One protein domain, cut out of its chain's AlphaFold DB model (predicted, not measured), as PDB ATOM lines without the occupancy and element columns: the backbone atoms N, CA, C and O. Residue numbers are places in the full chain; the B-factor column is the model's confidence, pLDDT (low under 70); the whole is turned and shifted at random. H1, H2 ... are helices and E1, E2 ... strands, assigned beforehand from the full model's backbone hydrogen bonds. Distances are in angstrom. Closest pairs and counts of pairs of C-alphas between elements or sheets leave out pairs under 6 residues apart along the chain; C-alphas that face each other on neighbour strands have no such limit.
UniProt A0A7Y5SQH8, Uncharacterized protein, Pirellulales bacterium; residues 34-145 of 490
ATOM      1  N   ARG A  34     148.752 152.972 184.055       86.19
ATOM      2  CA  ARG A  34     149.218 152.222 185.236       86.19
ATOM      3  C   ARG A  34     148.456 150.913 185.436       86.19
ATOM      4  O   ARG A  34     147.391 150.707 184.852       86.19
ATOM      5  N   SER A  35     148.987 150.030 186.274       86.06
ATOM      6  CA  SER A  35     148.331 148.782 186.673       86.06
ATOM      7  C   SER A  35     148.016 148.772 188.166       86.06
ATOM      8  O   SER A  35     148.845 149.213 188.949       86.06
ATOM      9  N   ALA A  36     146.838 148.266 188.537       83.69
ATOM     10  CA  ALA A  36     146.445 147.980 189.924       83.69
ATOM     11  C   ALA A  36     146.604 146.483 190.210       83.69
ATOM     12  O   ALA A  36     146.500 145.679 189.288       83.69
ATOM     13  N   SER A  37     146.826 146.072 191.458       81.81
ATOM     14  CA  SER A  37     146.829 144.634 191.770       81.81
ATOM     15  C   SER A  37     146.254 144.281 193.135       81.81
ATOM     16  O   SER A  37     145.716 143.184 193.264       81.81
ATOM     17  N   ALA A  38     146.364 145.151 194.141       90.25
ATOM     18  CA  ALA A  38     145.920 144.883 195.510       90.25
ATOM     19  C   ALA A  38     144.616 145.619 195.872       90.25
ATOM     20  O   ALA A  38     144.542 146.284 196.902       90.25
ATOM     21  N   ASP A  39     143.598 145.505 195.018       87.69
ATOM     22  CA  ASP A  39     142.288 146.152 195.189       87.69
ATOM     23  C   ASP A  39     141.438 145.442 196.261       87.69
ATOM     24  O   ASP A  39     141.238 144.232 196.162       87.69
ATOM     25  N   GLY A  40     140.871 146.133 197.255       84.50
ATOM     26  CA  GLY A  40     140.033 145.409 198.216       84.50
ATOM     27  C   GLY A  40     139.411 146.152 199.396       84.50
ATOM     28  O   GLY A  40     139.617 147.343 199.629       84.50
ATOM     29  N   HIS A  41     138.635 145.353 200.134       88.50
ATOM     30  CA  HIS A  41     138.038 145.588 201.453       88.50
ATOM     31  C   HIS A  41     138.411 144.419 202.387       88.50
ATOM     32  O   HIS A  41     138.972 143.410 201.953       88.50
ATOM     33  N   GLY A  42     138.058 144.514 203.664       90.81
ATOM     34  CA  GLY A  42     138.330 143.520 204.690       90.81
ATOM     35  C   GLY A  42     139.784 143.582 205.143       90.81
ATOM     36  O   GLY A  42     140.256 144.591 205.660       90.81
ATOM     37  N   ASP A  43     140.518 142.488 204.959       92.56
ATOM     38  CA  ASP A  43     141.911 142.380 205.390       92.56
ATOM     39  C   ASP A  43     142.878 142.980 204.357       92.56
ATOM     40  O   ASP A  43     143.547 142.270 203.600       92.56
ATOM     41  N   LEU A  44     142.951 144.315 204.331       95.25
ATOM     42  CA  LEU A  44     143.749 145.045 203.338       95.25
ATOM     43  C   LEU A  44     145.236 144.675 203.390       95.25
ATOM     44  O   LEU A  44     145.874 144.557 202.346       95.25
ATOM     45  N   LYS A  45     145.796 144.459 204.593       95.31
ATOM     46  CA  LYS A  45     147.208 144.067 204.751       95.31
ATOM     47  C   LYS A  45     147.459 142.705 204.127       95.31
ATOM     48  O   LYS A  45     148.452 142.501 203.442       95.31
ATOM     49  N   GLY A  46     146.545 141.773 204.361       94.50
ATOM     50  CA  GLY A  46     146.610 140.447 203.787       94.50
ATOM     51  C   GLY A  46     146.527 140.380 202.302       94.50
ATOM     52  O   GLY A  46     147.321 139.689 201.670       94.50
ATOM     53  N   TYR A  47     145.558 141.102 201.770       94.38
ATOM     54  CA  TYR A  47     145.379 141.147 200.342       94.38
ATOM     55  C   TYR A  47     146.572 141.834 199.668       94.38
ATOM     56  O   TYR A  47     147.084 141.341 198.668       94.38
ATOM     57  N   LEU A  48     147.105 142.905 200.265       95.50
ATOM     58  CA  LEU A  48     148.352 143.521 199.810       95.50
ATOM     59  C   LEU A  48     149.523 142.530 199.813       95.50
ATOM     60  O   LEU A  48     150.232 142.427 198.810       95.50
ATOM     61  N   ASP A  49     149.701 141.779 200.903       95.81
ATOM     62  CA  ASP A  49     150.732 140.746 200.992       95.81
ATOM     63  C   ASP A  49     150.584 139.727 199.857       95.81
ATOM     64  O   ASP A  49     151.520 139.530 199.082       95.81
ATOM     65  N   GLU A  50     149.397 139.135 199.706       94.81
ATOM     66  CA  GLU A  50     149.085 138.132 198.685       94.81
ATOM     67  C   GLU A  50     149.426 138.627 197.274       94.81
ATOM     68  O   GLU A  50     150.011 137.891 196.473       94.81
ATOM     69  N   ARG A  51     149.091 139.886 196.976       94.06
ATOM     70  CA  ARG A  51     149.220 140.489 195.645       94.06
ATOM     71  C   ARG A  51     150.608 141.064 195.362       94.06
ATOM     72  O   ARG A  51     150.936 141.289 194.192       94.06
ATOM     73  N   SER A  52     151.452 141.228 196.381       94.25
ATOM     74  CA  SER A  52     152.795 141.813 196.266       94.25
ATOM     75  C   SER A  52     153.739 141.170 195.227       94.25
ATOM     76  O   SER A  52     154.515 141.920 194.618       94.25
ATOM     77  N   PRO A  53     153.679 139.856 194.892       93.50
ATOM     78  CA  PRO A  53     154.512 139.298 193.821       93.50
ATOM     79  C   PRO A  53     154.261 139.946 192.450       93.50
ATOM     80  O   PRO A  53     155.178 140.045 191.629       93.50
ATOM     81  N   ALA A  54     153.041 140.435 192.200       90.94
ATOM     82  CA  ALA A  54     152.695 141.112 190.955       90.94
ATOM     83  C   ALA A  54     153.449 142.440 190.786       90.94
ATOM     84  O   ALA A  54     153.751 142.827 189.660       90.94
ATOM     85  N   PHE A  55     153.815 143.119 191.876       92.19
ATOM     86  CA  PHE A  55     154.525 144.401 191.817       92.19
ATOM     87  C   PHE A  55     155.918 144.241 191.208       92.19
ATOM     88  O   PHE A  55     156.339 145.041 190.374       92.19
ATOM     89  N   VAL A  56     156.609 143.153 191.559       85.19
ATOM     90  CA  VAL A  56     157.918 142.811 190.986       85.19
ATOM     91  C   VAL A  56     157.787 142.493 189.498       85.19
ATOM     92  O   VAL A  56     158.620 142.922 188.699       85.19
ATOM     93  N   TYR A  57     156.736 141.763 189.110       86.88
ATOM     94  CA  TYR A  57     156.440 141.500 187.703       86.88
ATOM     95  C   TYR A  57     156.184 142.802 186.930       86.88
ATOM     96  O   TYR A  57     156.791 143.009 185.883       86.88
ATOM     97  N   LEU A  58     155.344 143.699 187.450       87.56
ATOM     98  CA  LEU A  58     155.014 144.973 186.803       87.56
ATOM     99  C   LEU A  58     156.252 145.861 186.631       87.56
ATOM    100  O   LEU A  58     156.519 146.321 185.519       87.56
ATOM    101  N   ALA A  59     157.068 145.996 187.680       86.44
ATOM    102  CA  ALA A  59     158.311 146.759 187.635       86.44
ATOM    103  C   ALA A  59     159.295 146.217 186.581       86.44
ATOM    104  O   ALA A  59     159.848 146.985 185.797       86.44
ATOM    105  N   ARG A  60     159.473 144.888 186.496       86.62
ATOM    106  CA  ARG A  60     160.336 144.248 185.479       86.62
ATOM    107  C   ARG A  60     159.865 144.487 184.043       86.62
ATOM    108  O   ARG A  60     160.678 144.423 183.130       86.62
ATOM    109  N   ASN A  61     158.574 144.743 183.847       82.75
ATOM    110  CA  ASN A  61     157.973 144.986 182.537       82.75
ATOM    111  C   ASN A  61     157.795 146.480 182.221       82.75
ATOM    112  O   ASN A  61     157.156 146.808 181.224       82.75
ATOM    113  N   GLY A  62     158.331 147.381 183.054       81.88
ATOM    114  CA  GLY A  62     158.213 148.827 182.854       81.88
ATOM    115  C   GLY A  62     156.779 149.353 182.963       81.88
ATOM    116  O   GLY A  62     156.484 150.419 182.434       81.88
ATOM    117  N   MET A  63     155.882 148.608 183.617       84.56
ATOM    118  CA  MET A  63     154.498 149.024 183.826       84.56
ATOM    119  C   MET A  63     154.403 149.839 185.120       84.56
ATOM    120  O   MET A  63     154.710 149.285 186.180       84.56
ATOM    121  N   PRO A  64     153.959 151.111 185.073       87.00
ATOM    122  CA  PRO A  64     153.757 151.900 186.281       87.00
ATOM    123  C   PRO A  64     152.769 151.215 187.224       87.00
ATOM    124  O   PRO A  64     151.715 150.730 186.797       87.00
ATOM    125  N   LEU A  65     153.128 151.166 188.502       90.50
ATOM    126  CA  LEU A  65     152.307 150.579 189.546       90.50
ATOM    127  C   LEU A  65     151.378 151.644 190.138       90.50
ATOM    128  O   LEU A  65     151.766 152.789 190.360       90.50
ATOM    129  N   ASP A  66     150.147 151.234 190.387       91.75
ATOM    130  CA  ASP A  66     149.282 151.741 191.438       91.75
ATOM    131  C   ASP A  66     149.088 150.555 192.386       91.75
ATOM    132  O   ASP A  66     148.797 149.449 191.926       91.75
ATOM    133  N   ILE A  67     149.308 150.723 193.689       92.81
ATOM    134  CA  ILE A  67     149.292 149.595 194.629       92.81
ATOM    135  C   ILE A  67     147.934 148.876 194.554       92.81
ATOM    136  O   ILE A  67     147.887 147.646 194.460       92.81
ATOM    137  N   GLY A  68     146.842 149.640 194.493       91.94
ATOM    138  CA  GLY A  68     145.490 149.119 194.339       91.94
ATOM    139  C   GLY A  68     144.407 150.154 194.634       91.94
ATOM    140  O   GLY A  68     144.684 151.284 195.052       91.94
ATOM    141  N   TRP A  69     143.164 149.733 194.421       90.81
ATOM    142  CA  TRP A  69     141.943 150.439 194.796       90.81
ATOM    143  C   TRP A  69     141.503 150.028 196.198       90.81
ATOM    144  O   TRP A  69     141.042 148.910 196.421       90.81
ATOM    145  N   TYR A  70     141.626 150.946 197.147       94.25
ATOM    146  CA  TYR A  70     141.243 150.715 198.530       94.25
ATOM    147  C   TYR A  70     139.875 151.318 198.808       94.25
ATOM    148  O   TYR A  70     139.633 152.510 198.590       94.25
ATOM    149  N   TYR A  71     138.967 150.459 199.257       92.81
ATOM    150  CA  TYR A  71     137.561 150.785 199.421       92.81
ATOM    151  C   TYR A  71     137.316 151.508 200.747       92.81
ATOM    152  O   TYR A  71     137.083 150.895 201.786       92.81
ATOM    153  N   GLY A  72     137.291 152.840 200.695       92.62
ATOM    154  CA  GLY A  72     136.976 153.705 201.835       92.62
ATOM    155  C   GLY A  72     135.532 153.603 202.330       92.62
ATOM    156  O   GLY A  72     135.168 154.293 203.274       92.62
ATOM    157  N   TYR A  73     134.696 152.775 201.696       91.94
ATOM    158  CA  TYR A  73     133.348 152.455 202.168       91.94
ATOM    159  C   TYR A  73     133.303 151.265 203.137       91.94
ATOM    160  O   TYR A  73     132.256 151.009 203.729       91.94
ATOM    161  N   ASP A  74     134.402 150.525 203.301       92.38
ATOM    162  CA  ASP A  74     134.483 149.457 204.292       92.38
ATOM    163  C   ASP A  74     134.775 150.028 205.682       92.38
ATOM    164  O   ASP A  74     135.925 150.240 206.056       92.38
ATOM    165  N   ALA A  75     133.721 150.223 206.471       89.44
ATOM    166  CA  ALA A  75     133.815 150.752 207.830       89.44
ATOM    167  C   ALA A  75     134.608 149.865 208.812       89.44
ATOM    168  O   ALA A  75     134.879 150.301 209.930       89.44
ATOM    169  N   SER A  76     134.971 148.633 208.433       88.94
ATOM    170  CA  SER A  76     135.782 147.741 209.268       88.94
ATOM    171  C   SER A  76     137.292 147.933 209.089       88.94
ATOM    172  O   SER A  76     138.057 147.479 209.952       88.94
ATOM    173  N   ALA A  77     137.719 148.621 208.021       92.62
ATOM    174  CA  ALA A  77     139.120 148.885 207.724       92.62
ATOM    175  C   ALA A  77     139.708 149.903 208.715       92.62
ATOM    176  O   ALA A  77     139.205 151.012 208.898       92.62
ATOM    177  N   THR A  78     140.790 149.520 209.388       94.00
ATOM    178  CA  THR A  78     141.388 150.309 210.473       94.00
ATOM    179  C   THR A  78     142.581 151.140 210.000       94.00
ATOM    180  O   THR A  78     143.178 150.873 208.956       94.00
ATOM    181  N   LEU A  79     142.961 152.152 210.790       95.19
ATOM    182  CA  LEU A  79     144.065 153.072 210.475       95.19
ATOM    183  C   LEU A  79     145.370 152.356 210.114       95.19
ATOM    184  O   LEU A  79     146.024 152.712 209.142       95.19
ATOM    185  N   ASP A  80     145.719 151.305 210.855       96.12
ATOM    186  CA  ASP A  80     146.934 150.524 210.624       96.12
ATOM    187  C   ASP A  80     146.933 149.786 209.284       96.12
ATOM    188  O   ASP A  80     147.992 149.566 208.702       96.12
ATOM    189  N   MET A  81     145.762 149.389 208.784       96.94
ATOM    190  CA  MET A  81     145.652 148.752 207.474       96.94
ATOM    191  C   MET A  81     146.007 149.740 206.365       96.94
ATOM    192  O   MET A  81     146.818 149.420 205.498       96.94
ATOM    193  N   TYR A  82     145.459 150.956 206.435       97.25
ATOM    194  CA  TYR A  82     145.792 152.027 205.499       97.25
ATOM    195  C   TYR A  82     147.243 152.482 205.642       97.25
ATOM    196  O   TYR A  82     147.925 152.664 204.640       97.25
ATOM    197  N   GLU A  83     147.753 152.610 206.863       97.31
ATOM    198  CA  GLU A  83     149.136 153.030 207.093       97.31
ATOM    199  C   GLU A  83     150.152 151.999 206.559       97.31
ATOM    200  O   GLU A  83     151.172 152.382 205.987       97.31
ATOM    201  N   TYR A  84     149.842 150.698 206.629       97.62
ATOM    202  CA  TYR A  84     150.648 149.644 205.997       97.62
ATOM    203  C   TYR A  84     150.663 149.758 204.465       97.62
ATOM    204  O   TYR A  84     151.730 149.716 203.844       97.62
ATOM    205  N   VAL A  85     149.495 149.980 203.852       97.38
ATOM    206  CA  VAL A  85     149.370 150.235 202.407       97.38
ATOM    207  C   VAL A  85     150.176 151.468 202.002       97.38
ATOM    208  O   VAL A  85     150.943 151.427 201.039       97.38
ATOM    209  N   LEU A  86     150.041 152.563 202.747       97.88
ATOM    210  CA  LEU A  86     150.749 153.813 202.489       97.88
ATOM    211  C   LEU A  86     152.265 153.658 202.665       97.88
ATOM    212  O   LEU A  86     153.030 154.211 201.876       97.88
ATOM    213  N   GLY A  87     152.730 152.840 203.609       97.56
ATOM    214  CA  GLY A  87     154.132 152.426 203.672       97.56
ATOM    215  C   GLY A  87     154.603 151.799 202.354       97.56
ATOM    216  O   GLY A  87     155.600 152.241 201.776       97.56
ATOM    217  N   ALA A  88     153.837 150.847 201.816       96.81
ATOM    218  CA  ALA A  88     154.155 150.206 200.541       96.81
ATOM    219  C   ALA A  88     154.183 151.200 199.364       96.81
ATOM    220  O   ALA A  88     155.059 151.082 198.505       96.81
ATOM    221  N   THR A  89     153.315 152.221 199.340       96.56
ATOM    222  CA  THR A  89     153.374 153.279 198.305       96.56
ATOM    223  C   THR A  89     154.747 153.957 198.256       96.56
ATOM    224  O   THR A  89     155.309 154.154 197.180       96.56
ATOM    225  N   ILE A  90     155.361 154.221 199.415       97.25
ATOM    226  CA  ILE A  90     156.718 154.772 199.512       97.25
ATOM    227  C   ILE A  90     157.771 153.728 199.117       97.25
ATOM    228  O   ILE A  90     158.718 154.048 198.396       97.25
ATOM    229  N   GLY A  91     157.619 152.478 199.567       96.06
ATOM    230  CA  GLY A  91     158.584 151.408 199.306       96.06
ATOM    231  C   GLY A  91     158.702 151.007 197.830       96.06
ATOM    232  O   GLY A  91     159.798 150.691 197.348       96.06
ATOM    233  N   TYR A  92     157.591 151.051 197.094       94.75
ATOM    234  CA  TYR A  92     157.541 150.781 195.652       94.75
ATOM    235  C   TYR A  92     157.546 152.043 194.785       94.75
ATOM    236  O   TYR A  92     157.564 151.913 193.566       94.75
ATOM    237  N   ASP A  93     157.568 153.230 195.397       93.56
ATOM    238  CA  ASP A  93     157.467 154.524 194.715       93.56
ATOM    239  C   ASP A  93     156.269 154.600 193.749       93.56
ATOM    240  O   ASP A  93     156.389 154.864 192.557       93.56
ATOM    241  N   SER A  94     155.095 154.289 194.291       92.94
ATOM    242  CA  SER A  94     153.859 154.018 193.560       92.94
ATOM    243  C   SER A  94     152.695 154.772 194.196       92.94
ATOM    244  O   SER A  94     152.741 155.048 195.389       92.94
ATOM    245  N   SER A  95     151.631 155.069 193.447       92.12
ATOM    246  CA  SER A  95     150.400 155.643 194.018       92.12
ATOM    247  C   SER A  95     149.484 154.567 194.616       92.12
ATOM    248  O   SER A  95     149.733 153.370 194.453       92.12
ATOM    249  N   MET A  96     148.424 154.996 195.303       93.44
ATOM    250  CA  MET A  96     147.245 154.190 195.645       93.44
ATOM    251  C   MET A  96     145.980 154.973 195.283       93.44
ATOM    252  O   MET A  96     146.007 156.206 195.247       93.44
ATOM    253  N   SER A  97     144.875 154.274 195.040       92.31
ATOM    254  CA  SER A  97     143.577 154.903 194.790       92.31
ATOM    255  C   SER A  97     142.649 154.688 195.984       92.31
ATOM    256  O   SER A  97     142.455 153.556 196.421       92.31
ATOM    257  N   PHE A  98     142.042 155.762 196.491       94.56
ATOM    258  CA  PHE A  98     141.050 155.710 197.567       94.56
ATOM    259  C   PHE A  98     139.644 155.889 196.985       94.56
ATOM    260  O   PHE A  98     139.317 156.952 196.457       94.56
ATOM    261  N   GLN A  99     138.816 154.844 197.049       91.94
ATOM    262  CA  GLN A  99     137.484 154.826 196.443       91.94
ATOM    263  C   GLN A  99     136.397 154.880 197.513       91.94
ATOM    264  O   GLN A  99     136.227 153.942 198.291       91.94
ATOM    265  N   VAL A 100     135.611 155.957 197.523       95.00
ATOM    266  CA  VAL A 100     134.513 156.137 198.478       95.00
ATOM    267  C   VAL A 100     133.451 157.093 197.924       95.00
ATOM    268  O   VAL A 100     133.746 157.930 197.072       95.00
ATOM    269  N   SER A 101     132.212 156.982 198.406       95.62
ATOM    270  CA  SER A 101     131.168 157.996 198.201       95.62
ATOM    271  C   SER A 101     131.062 158.908 199.431       95.62
ATOM    272  O   SER A 101     131.378 158.460 200.531       95.62
ATOM    273  N   PRO A 102     130.557 160.151 199.320       94.62
ATOM    274  CA  PRO A 102     130.396 161.027 200.485       94.62
ATOM    275  C   PRO A 102     129.580 160.404 201.631       94.62
ATOM    276  O   PRO A 102     129.932 160.559 202.795       94.62
ATOM    277  N   ALA A 103     128.529 159.643 201.308       94.56
ATOM    278  CA  ALA A 103     127.707 158.964 202.309       94.56
ATOM    279  C   ALA A 103     128.472 157.841 203.029       94.56
ATOM    280  O   ALA A 103     128.380 157.714 204.245       94.56
ATOM    281  N   ALA A 104     129.251 157.045 202.290       93.88
ATOM    282  CA  ALA A 104     130.049 155.978 202.885       93.88
ATOM    283  C   ALA A 104     131.224 156.529 203.708       93.88
ATOM    284  O   ALA A 104     131.506 156.016 204.783       93.88
ATOM    285  N   ALA A 105     131.842 157.620 203.248       92.75
ATOM    286  CA  ALA A 105     132.850 158.371 203.991       92.75
ATOM    287  C   ALA A 105     132.299 158.878 205.335       92.75
ATOM    288  O   ALA A 105     132.927 158.697 206.372       92.75
ATOM    289  N   ALA A 106     131.087 159.441 205.344       90.31
ATOM    290  CA  ALA A 106     130.429 159.867 206.581       90.31
ATOM    291  C   ALA A 106     130.086 158.695 207.527       90.31
ATOM    292  O   ALA A 106     129.942 158.894 208.732       90.31
ATOM    293  N   ALA A 107     129.950 157.478 206.993       90.88
ATOM    294  CA  ALA A 107     129.637 156.273 207.755       90.88
ATOM    295  C   ALA A 107     130.879 155.495 208.232       90.88
ATOM    296  O   ALA A 107     130.735 154.535 208.991       90.88
ATOM    297  N   HIS A 108     132.087 155.869 207.806       93.69
ATOM    298  CA  HIS A 108     133.307 155.166 208.190       93.69
ATOM    299  C   HIS A 108     133.945 155.832 209.424       93.69
ATOM    300  O   HIS A 108     134.188 157.039 209.427       93.69
ATOM    301  N   PRO A 109     134.322 155.057 210.459       93.88
ATOM    302  CA  PRO A 109     134.813 155.572 211.748       93.88
ATOM    303  C   PRO A 109     136.111 156.399 211.696       93.88
ATOM    304  O   PRO A 109     136.488 157.002 212.697       93.88
ATOM    305  N   PHE A 110     136.814 156.402 210.563       95.50
ATOM    306  CA  PHE A 110     138.201 156.850 210.445       95.50
ATOM    307  C   PHE A 110     138.457 157.665 209.171       95.50
ATOM    308  O   PHE A 110     139.614 157.893 208.842       95.50
ATOM    309  N   THR A 111     137.432 158.087 208.415       94.25
ATOM    310  CA  THR A 111     137.682 158.726 207.108       94.25
ATOM    311  C   THR A 111     138.577 159.956 207.205       94.25
ATOM    312  O   THR A 111     139.504 160.055 206.407       94.25
ATOM    313  N   GLY A 112     138.351 160.854 208.171       93.12
ATOM    314  CA  GLY A 112     139.212 162.029 208.361       93.12
ATOM    315  C   GLY A 112     140.677 161.635 208.567       93.12
ATOM    316  O   GLY A 112     141.543 162.014 207.787       93.12
ATOM    317  N   GLU A 113     140.925 160.753 209.534       94.81
ATOM    318  CA  GLU A 113     142.258 160.229 209.861       94.81
ATOM    319  C   GLU A 113     142.933 159.500 208.683       94.81
ATOM    320  O   GLU A 113     144.138 159.632 208.468       94.81
ATOM    321  N   ILE A 114     142.173 158.730 207.895       96.44
ATOM    322  CA  ILE A 114     142.683 158.039 206.703       96.44
ATOM    323  C   ILE A 114     143.082 159.053 205.628       96.44
ATOM    324  O   ILE A 114     144.151 158.913 205.036       96.44
ATOM    325  N   LEU A 115     142.263 160.078 205.376       96.25
ATOM    326  CA  LEU A 115     142.585 161.125 204.404       96.25
ATOM    327  C   LEU A 115     143.813 161.936 204.839       96.25
ATOM    328  O   LEU A 115     144.681 162.213 204.008       96.25
ATOM    329  N   ASP A 116     143.946 162.231 206.132       96.50
ATOM    330  CA  ASP A 116     145.130 162.884 206.693       96.50
ATOM    331  C   ASP A 116     146.380 162.001 206.588       96.50
ATOM    332  O   ASP A 116     147.469 162.488 206.267       96.50
ATOM    333  N   LEU A 117     146.255 160.689 206.819       97.06
ATOM    334  CA  LEU A 117     147.332 159.725 206.577       97.06
ATOM    335  C   LEU A 117     147.742 159.708 205.101       97.06
ATOM    336  O   LEU A 117     148.933 159.833 204.809       97.06
ATOM    337  N   ILE A 118     146.779 159.610 204.177       97.75
ATOM    338  CA  ILE A 118     147.030 159.632 202.730       97.75
ATOM    339  C   ILE A 118     147.787 160.908 202.353       97.75
ATOM    340  O   ILE A 118     148.837 160.832 201.717       97.75
ATOM    341  N   ALA A 119     147.309 162.076 202.793       97.88
ATOM    342  CA  ALA A 119     147.937 163.358 202.492       97.88
ATOM    343  C   ALA A 119     149.380 163.440 203.022       97.88
ATOM    344  O   ALA A 119     150.287 163.866 202.299       97.88
ATOM    345  N   ARG A 120     149.615 163.007 204.270       97.25
ATOM    346  CA  ARG A 120     150.951 163.013 204.891       97.25
ATOM    347  C   ARG A 120     151.928 162.087 204.169       97.25
ATOM    348  O   ARG A 120     153.032 162.519 203.828       97.25
ATOM    349  N   TYR A 121     151.530 160.841 203.914       97.94
ATOM    350  CA  TYR A 121     152.384 159.854 203.253       97.94
ATOM    351  C   TYR A 121     152.664 160.222 201.796       97.94
ATOM    352  O   TYR A 121     153.808 160.113 201.358       97.94
ATOM    353  N   GLU A 122     151.670 160.720 201.060       97.56
ATOM    354  CA  GLU A 122     151.842 161.104 199.658       97.56
ATOM    355  C   GLU A 122     152.767 162.319 199.513       97.56
ATOM    356  O   GLU A 122     153.690 162.311 198.694       97.56
ATOM    357  N   LYS A 123     152.606 163.337 200.372       97.06
ATOM    358  CA  LYS A 123     153.524 164.484 200.417       97.06
ATOM    359  C   LYS A 123     154.959 164.038 200.701       97.06
ATOM    360  O   LYS A 123     155.895 164.527 200.068       97.06
ATOM    361  N   LEU A 124     155.142 163.106 201.639       97.44
ATOM    362  CA  LEU A 124     156.457 162.563 201.954       97.44
ATOM    363  C   LEU A 124     157.037 161.758 200.783       97.44
ATOM    364  O   LEU A 124     158.204 161.956 200.438       97.44
ATOM    365  N   ARG A 125     156.238 160.899 200.139       97.19
ATOM    366  CA  ARG A 125     156.649 160.107 198.972       97.19
ATOM    367  C   ARG A 125     157.166 161.005 197.850       97.19
ATOM    368  O   ARG A 125     158.284 160.809 197.377       97.19
ATOM    369  N   LEU A 126     156.391 162.032 197.498       97.00
ATOM    370  CA  LEU A 126     156.714 162.985 196.433       97.00
ATOM    371  C   LEU A 126     157.889 163.911 196.773       97.00
ATOM    372  O   LEU A 126     158.527 164.441 195.868       97.00
ATOM    373  N   SER A 127     158.216 164.090 198.055       96.38
ATOM    374  CA  SER A 127     159.349 164.929 198.467       96.38
ATOM    375  C   SER A 127     160.721 164.351 198.097       96.38
ATOM    376  O   SER A 127     161.713 165.075 198.128       96.38
ATOM    377  N   GLY A 128     160.811 163.043 197.826       94.06
ATOM    378  CA  GLY A 128     162.083 162.359 197.580       94.06
ATOM    379  C   GLY A 128     162.991 162.212 198.812       94.06
ATOM    380  O   GLY A 128     164.080 161.657 198.688       94.06
ATOM    381  N   ARG A 129     162.556 162.656 200.002       95.88
ATOM    382  CA  ARG A 129     163.368 162.665 201.236       95.88
ATOM    383  C   ARG A 129     163.583 161.292 201.872       95.88
ATOM    384  O   ARG A 129     164.483 161.143 202.690       95.88
ATOM    385  N   VAL A 130     162.768 160.289 201.533       97.50
ATOM    386  CA  VAL A 130     162.864 158.953 202.147       97.50
ATOM    387  C   VAL A 130     164.072 158.189 201.581       97.50
ATOM    388  O   VAL A 130     164.073 157.883 200.382       97.50
ATOM    389  N   PRO A 131     165.072 157.819 202.407       95.81
ATOM    390  CA  PRO A 131     166.261 157.109 201.939       95.81
ATOM    391  C   PRO A 131     165.945 155.734 201.336       95.81
ATOM    392  O   PRO A 131     165.001 155.059 201.752       95.81
ATOM    393  N   ALA A 132     166.783 155.271 200.402       96.50
ATOM    394  CA  ALA A 132     166.605 153.986 199.713       96.50
ATOM    395  C   ALA A 132     166.542 152.780 200.671       96.50
ATOM    396  O   ALA A 132     165.792 151.831 200.428       96.50
ATOM    397  N   GLU A 133     167.285 152.829 201.780       96.31
ATOM    398  CA  GLU A 133     167.228 151.795 202.815       96.31
ATOM    399  C   GLU A 133     165.833 151.726 203.451       96.31
ATOM    400  O   GLU A 133     165.252 150.647 203.548       96.31
ATOM    401  N   MET A 134     165.246 152.874 203.809       96.75
ATOM    402  CA  MET A 134     163.904 152.907 204.388       96.75
ATOM    403  C   MET A 134     162.840 152.495 203.367       96.75
ATOM    404  O   MET A 134     161.958 151.708 203.696       96.75
ATOM    405  N   LYS A 135     162.954 152.929 202.101       96.94
ATOM    406  CA  LYS A 135     162.077 152.430 201.025       96.94
ATOM    407  C   LYS A 135     162.136 150.902 200.928       96.94
ATOM    408  O   LYS A 135     161.103 150.256 200.809       96.94
ATOM    409  N   THR A 136     163.326 150.311 201.043       96.06
ATOM    410  CA  THR A 136     163.494 148.848 201.039       96.06
ATOM    411  C   THR A 136     162.801 148.189 202.233       96.06
ATOM    412  O   THR A 136     162.156 147.163 202.055       96.06
ATOM    413  N   ARG A 137     162.865 148.798 203.425       96.12
ATOM    414  CA  ARG A 137     162.177 148.309 204.637       96.12
ATOM    415  C   ARG A 137     160.654 148.380 204.555       96.12
ATOM    416  O   ARG A 137     159.992 147.604 205.233       96.12
ATOM    417  N   LEU A 138     160.123 149.312 203.767       97.06
ATOM    418  CA  LEU A 138     158.685 149.499 203.547       97.06
ATOM    419  C   LEU A 138     158.116 148.613 202.428       97.06
ATOM    420  O   LEU A 138     156.909 148.623 202.195       97.06
ATOM    421  N   ARG A 139     158.958 147.861 201.709       96.06
ATOM    422  CA  ARG A 139     158.477 146.852 200.756       96.06
ATOM    423  C   ARG A 139     157.938 145.638 201.502       96.06
ATOM    424  O   ARG A 139     158.406 145.304 202.587       96.06
ATOM    425  N   ILE A 140     156.989 144.954 200.871       96.44
ATOM    426  CA  ILE A 140     156.438 143.706 201.395       96.44
ATOM    427  C   ILE A 140     157.531 142.634 201.363       96.44
ATOM    428  O   ILE A 140     158.183 142.444 200.329       96.44
ATOM    429  N   ASP A 141     157.727 141.936 202.485       96.75
ATOM    430  CA  ASP A 141     158.641 140.794 202.556       96.75
ATOM    431  C   ASP A 141     158.157 139.704 201.576       96.75
ATOM    432  O   ASP A 141     157.008 139.263 201.679       96.75
ATOM    433  N   PRO A 142     158.994 139.244 200.624       95.75
ATOM    434  CA  PRO A 142     158.606 138.226 199.653       95.75
ATOM    435  C   PRO A 142     158.022 136.944 200.259       95.75
ATOM    436  O   PRO A 142     157.230 136.283 199.588       95.75
ATOM    437  N   ILE A 143     158.360 136.593 201.509       96.62
ATOM    438  CA  ILE A 143     157.787 135.413 202.178       96.62
ATOM    439  C   ILE A 143     156.277 135.552 202.429       96.62
ATOM    440  O   ILE A 143     155.553 134.555 202.454       96.62
ATOM    441  N   LEU A 144     155.781 136.786 202.563       96.50
ATOM    442  CA  LEU A 144     154.360 137.087 202.718       96.50
ATOM    443  C   LEU A 144     153.599 136.905 201.397       96.50
ATOM    444  O   LEU A 144     152.423 136.544 201.411       96.50
ATOM    445  N   GLY A 145     154.289 137.051 200.261       95.38
ATOM    446  CA  GLY A 145     153.737 137.070 198.906       95.38
ATOM    447  C   GLY A 145     153.015 135.800 198.450       95.38
ATOM    448  O   GLY A 145     153.511 134.692 198.652       95.38
TER     449      GLY A 145
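Overview. This is residues 34 to 145 of the 490 residues of an uncharacterized protein of Pirellulales bacterium (UniProt A0A7Y5SQH8). Three helices, H1, H3 and H5, lie side by side in a row, with H3 in the middle packed over one face of a small sheet, E1 and E2, and H5 reaching over E2. H4 and H6 sit at opposite ends of the long axis, and H2 follows H1 at the end nearer H6. The 112 printed residues hold six named helices and two parallel strands in the order H1 H2 E1 H3 E2 H4 H5 H6, mostly helix. The whole is compact, with a radius of gyration of the C-alphas of 13.6 A and spans of 39 by 28 by 24 A.

Arrangement. Look first at E1, residues 66 to 71, and E2, residues 95 to 99, parallel at 18 degrees; N 67 and O 95 are 2.8 A apart, within hydrogen-bond range. Between them runs H3, residues 79 to 92, in a strand-helix-strand unit, two parallel neighbour strands joined through a helix, with a right-handed crossover. H3 is the hub. It touches H5, residues 111 to 126, the same way at a shallow tilt of 16 degrees; the closest C-alphas, Ile 90 and Arg 125, are 5.4 A apart. With residues 81 to 85 alone it touches H1, residues 44 to 51, at a shallow tilt of 34.8 degrees, only just short of steep; the closest C-alphas are Lys 45 and Met 81, 5.6 A. With residues 90 to 92 alone it touches H6, residues 132 to 137, the closest C-alphas being Gly 91 and Lys 135, 4.0 A. H4, residues 102 to 107, is close to H5 but not clearly touching, C-alphas 105 and 111 being 5.8 A apart. H2, residues 53 to 60, and H1 meet only through their link. In the six helices every O i to N i+4 pair is within hydrogen-bond range.

Along the chain. Find C-alpha 44 at (143.749, 145.045, 203.338), where H1 begins. H3 runs 20.2 A from C-alpha 79, H5 22.2 A from C-alpha 111 at (137.682, 158.726, 207.108), and E1 14.2 A. H6 ends at C-alpha 137, (162.177, 148.309, 204.637).

Size, cuts and confidence. The farthest C-alphas, Ala 103 and Glu 133, are 40.2 A apart. The printed part has no cut, no link is long, and no printed residue is under pLDDT 70.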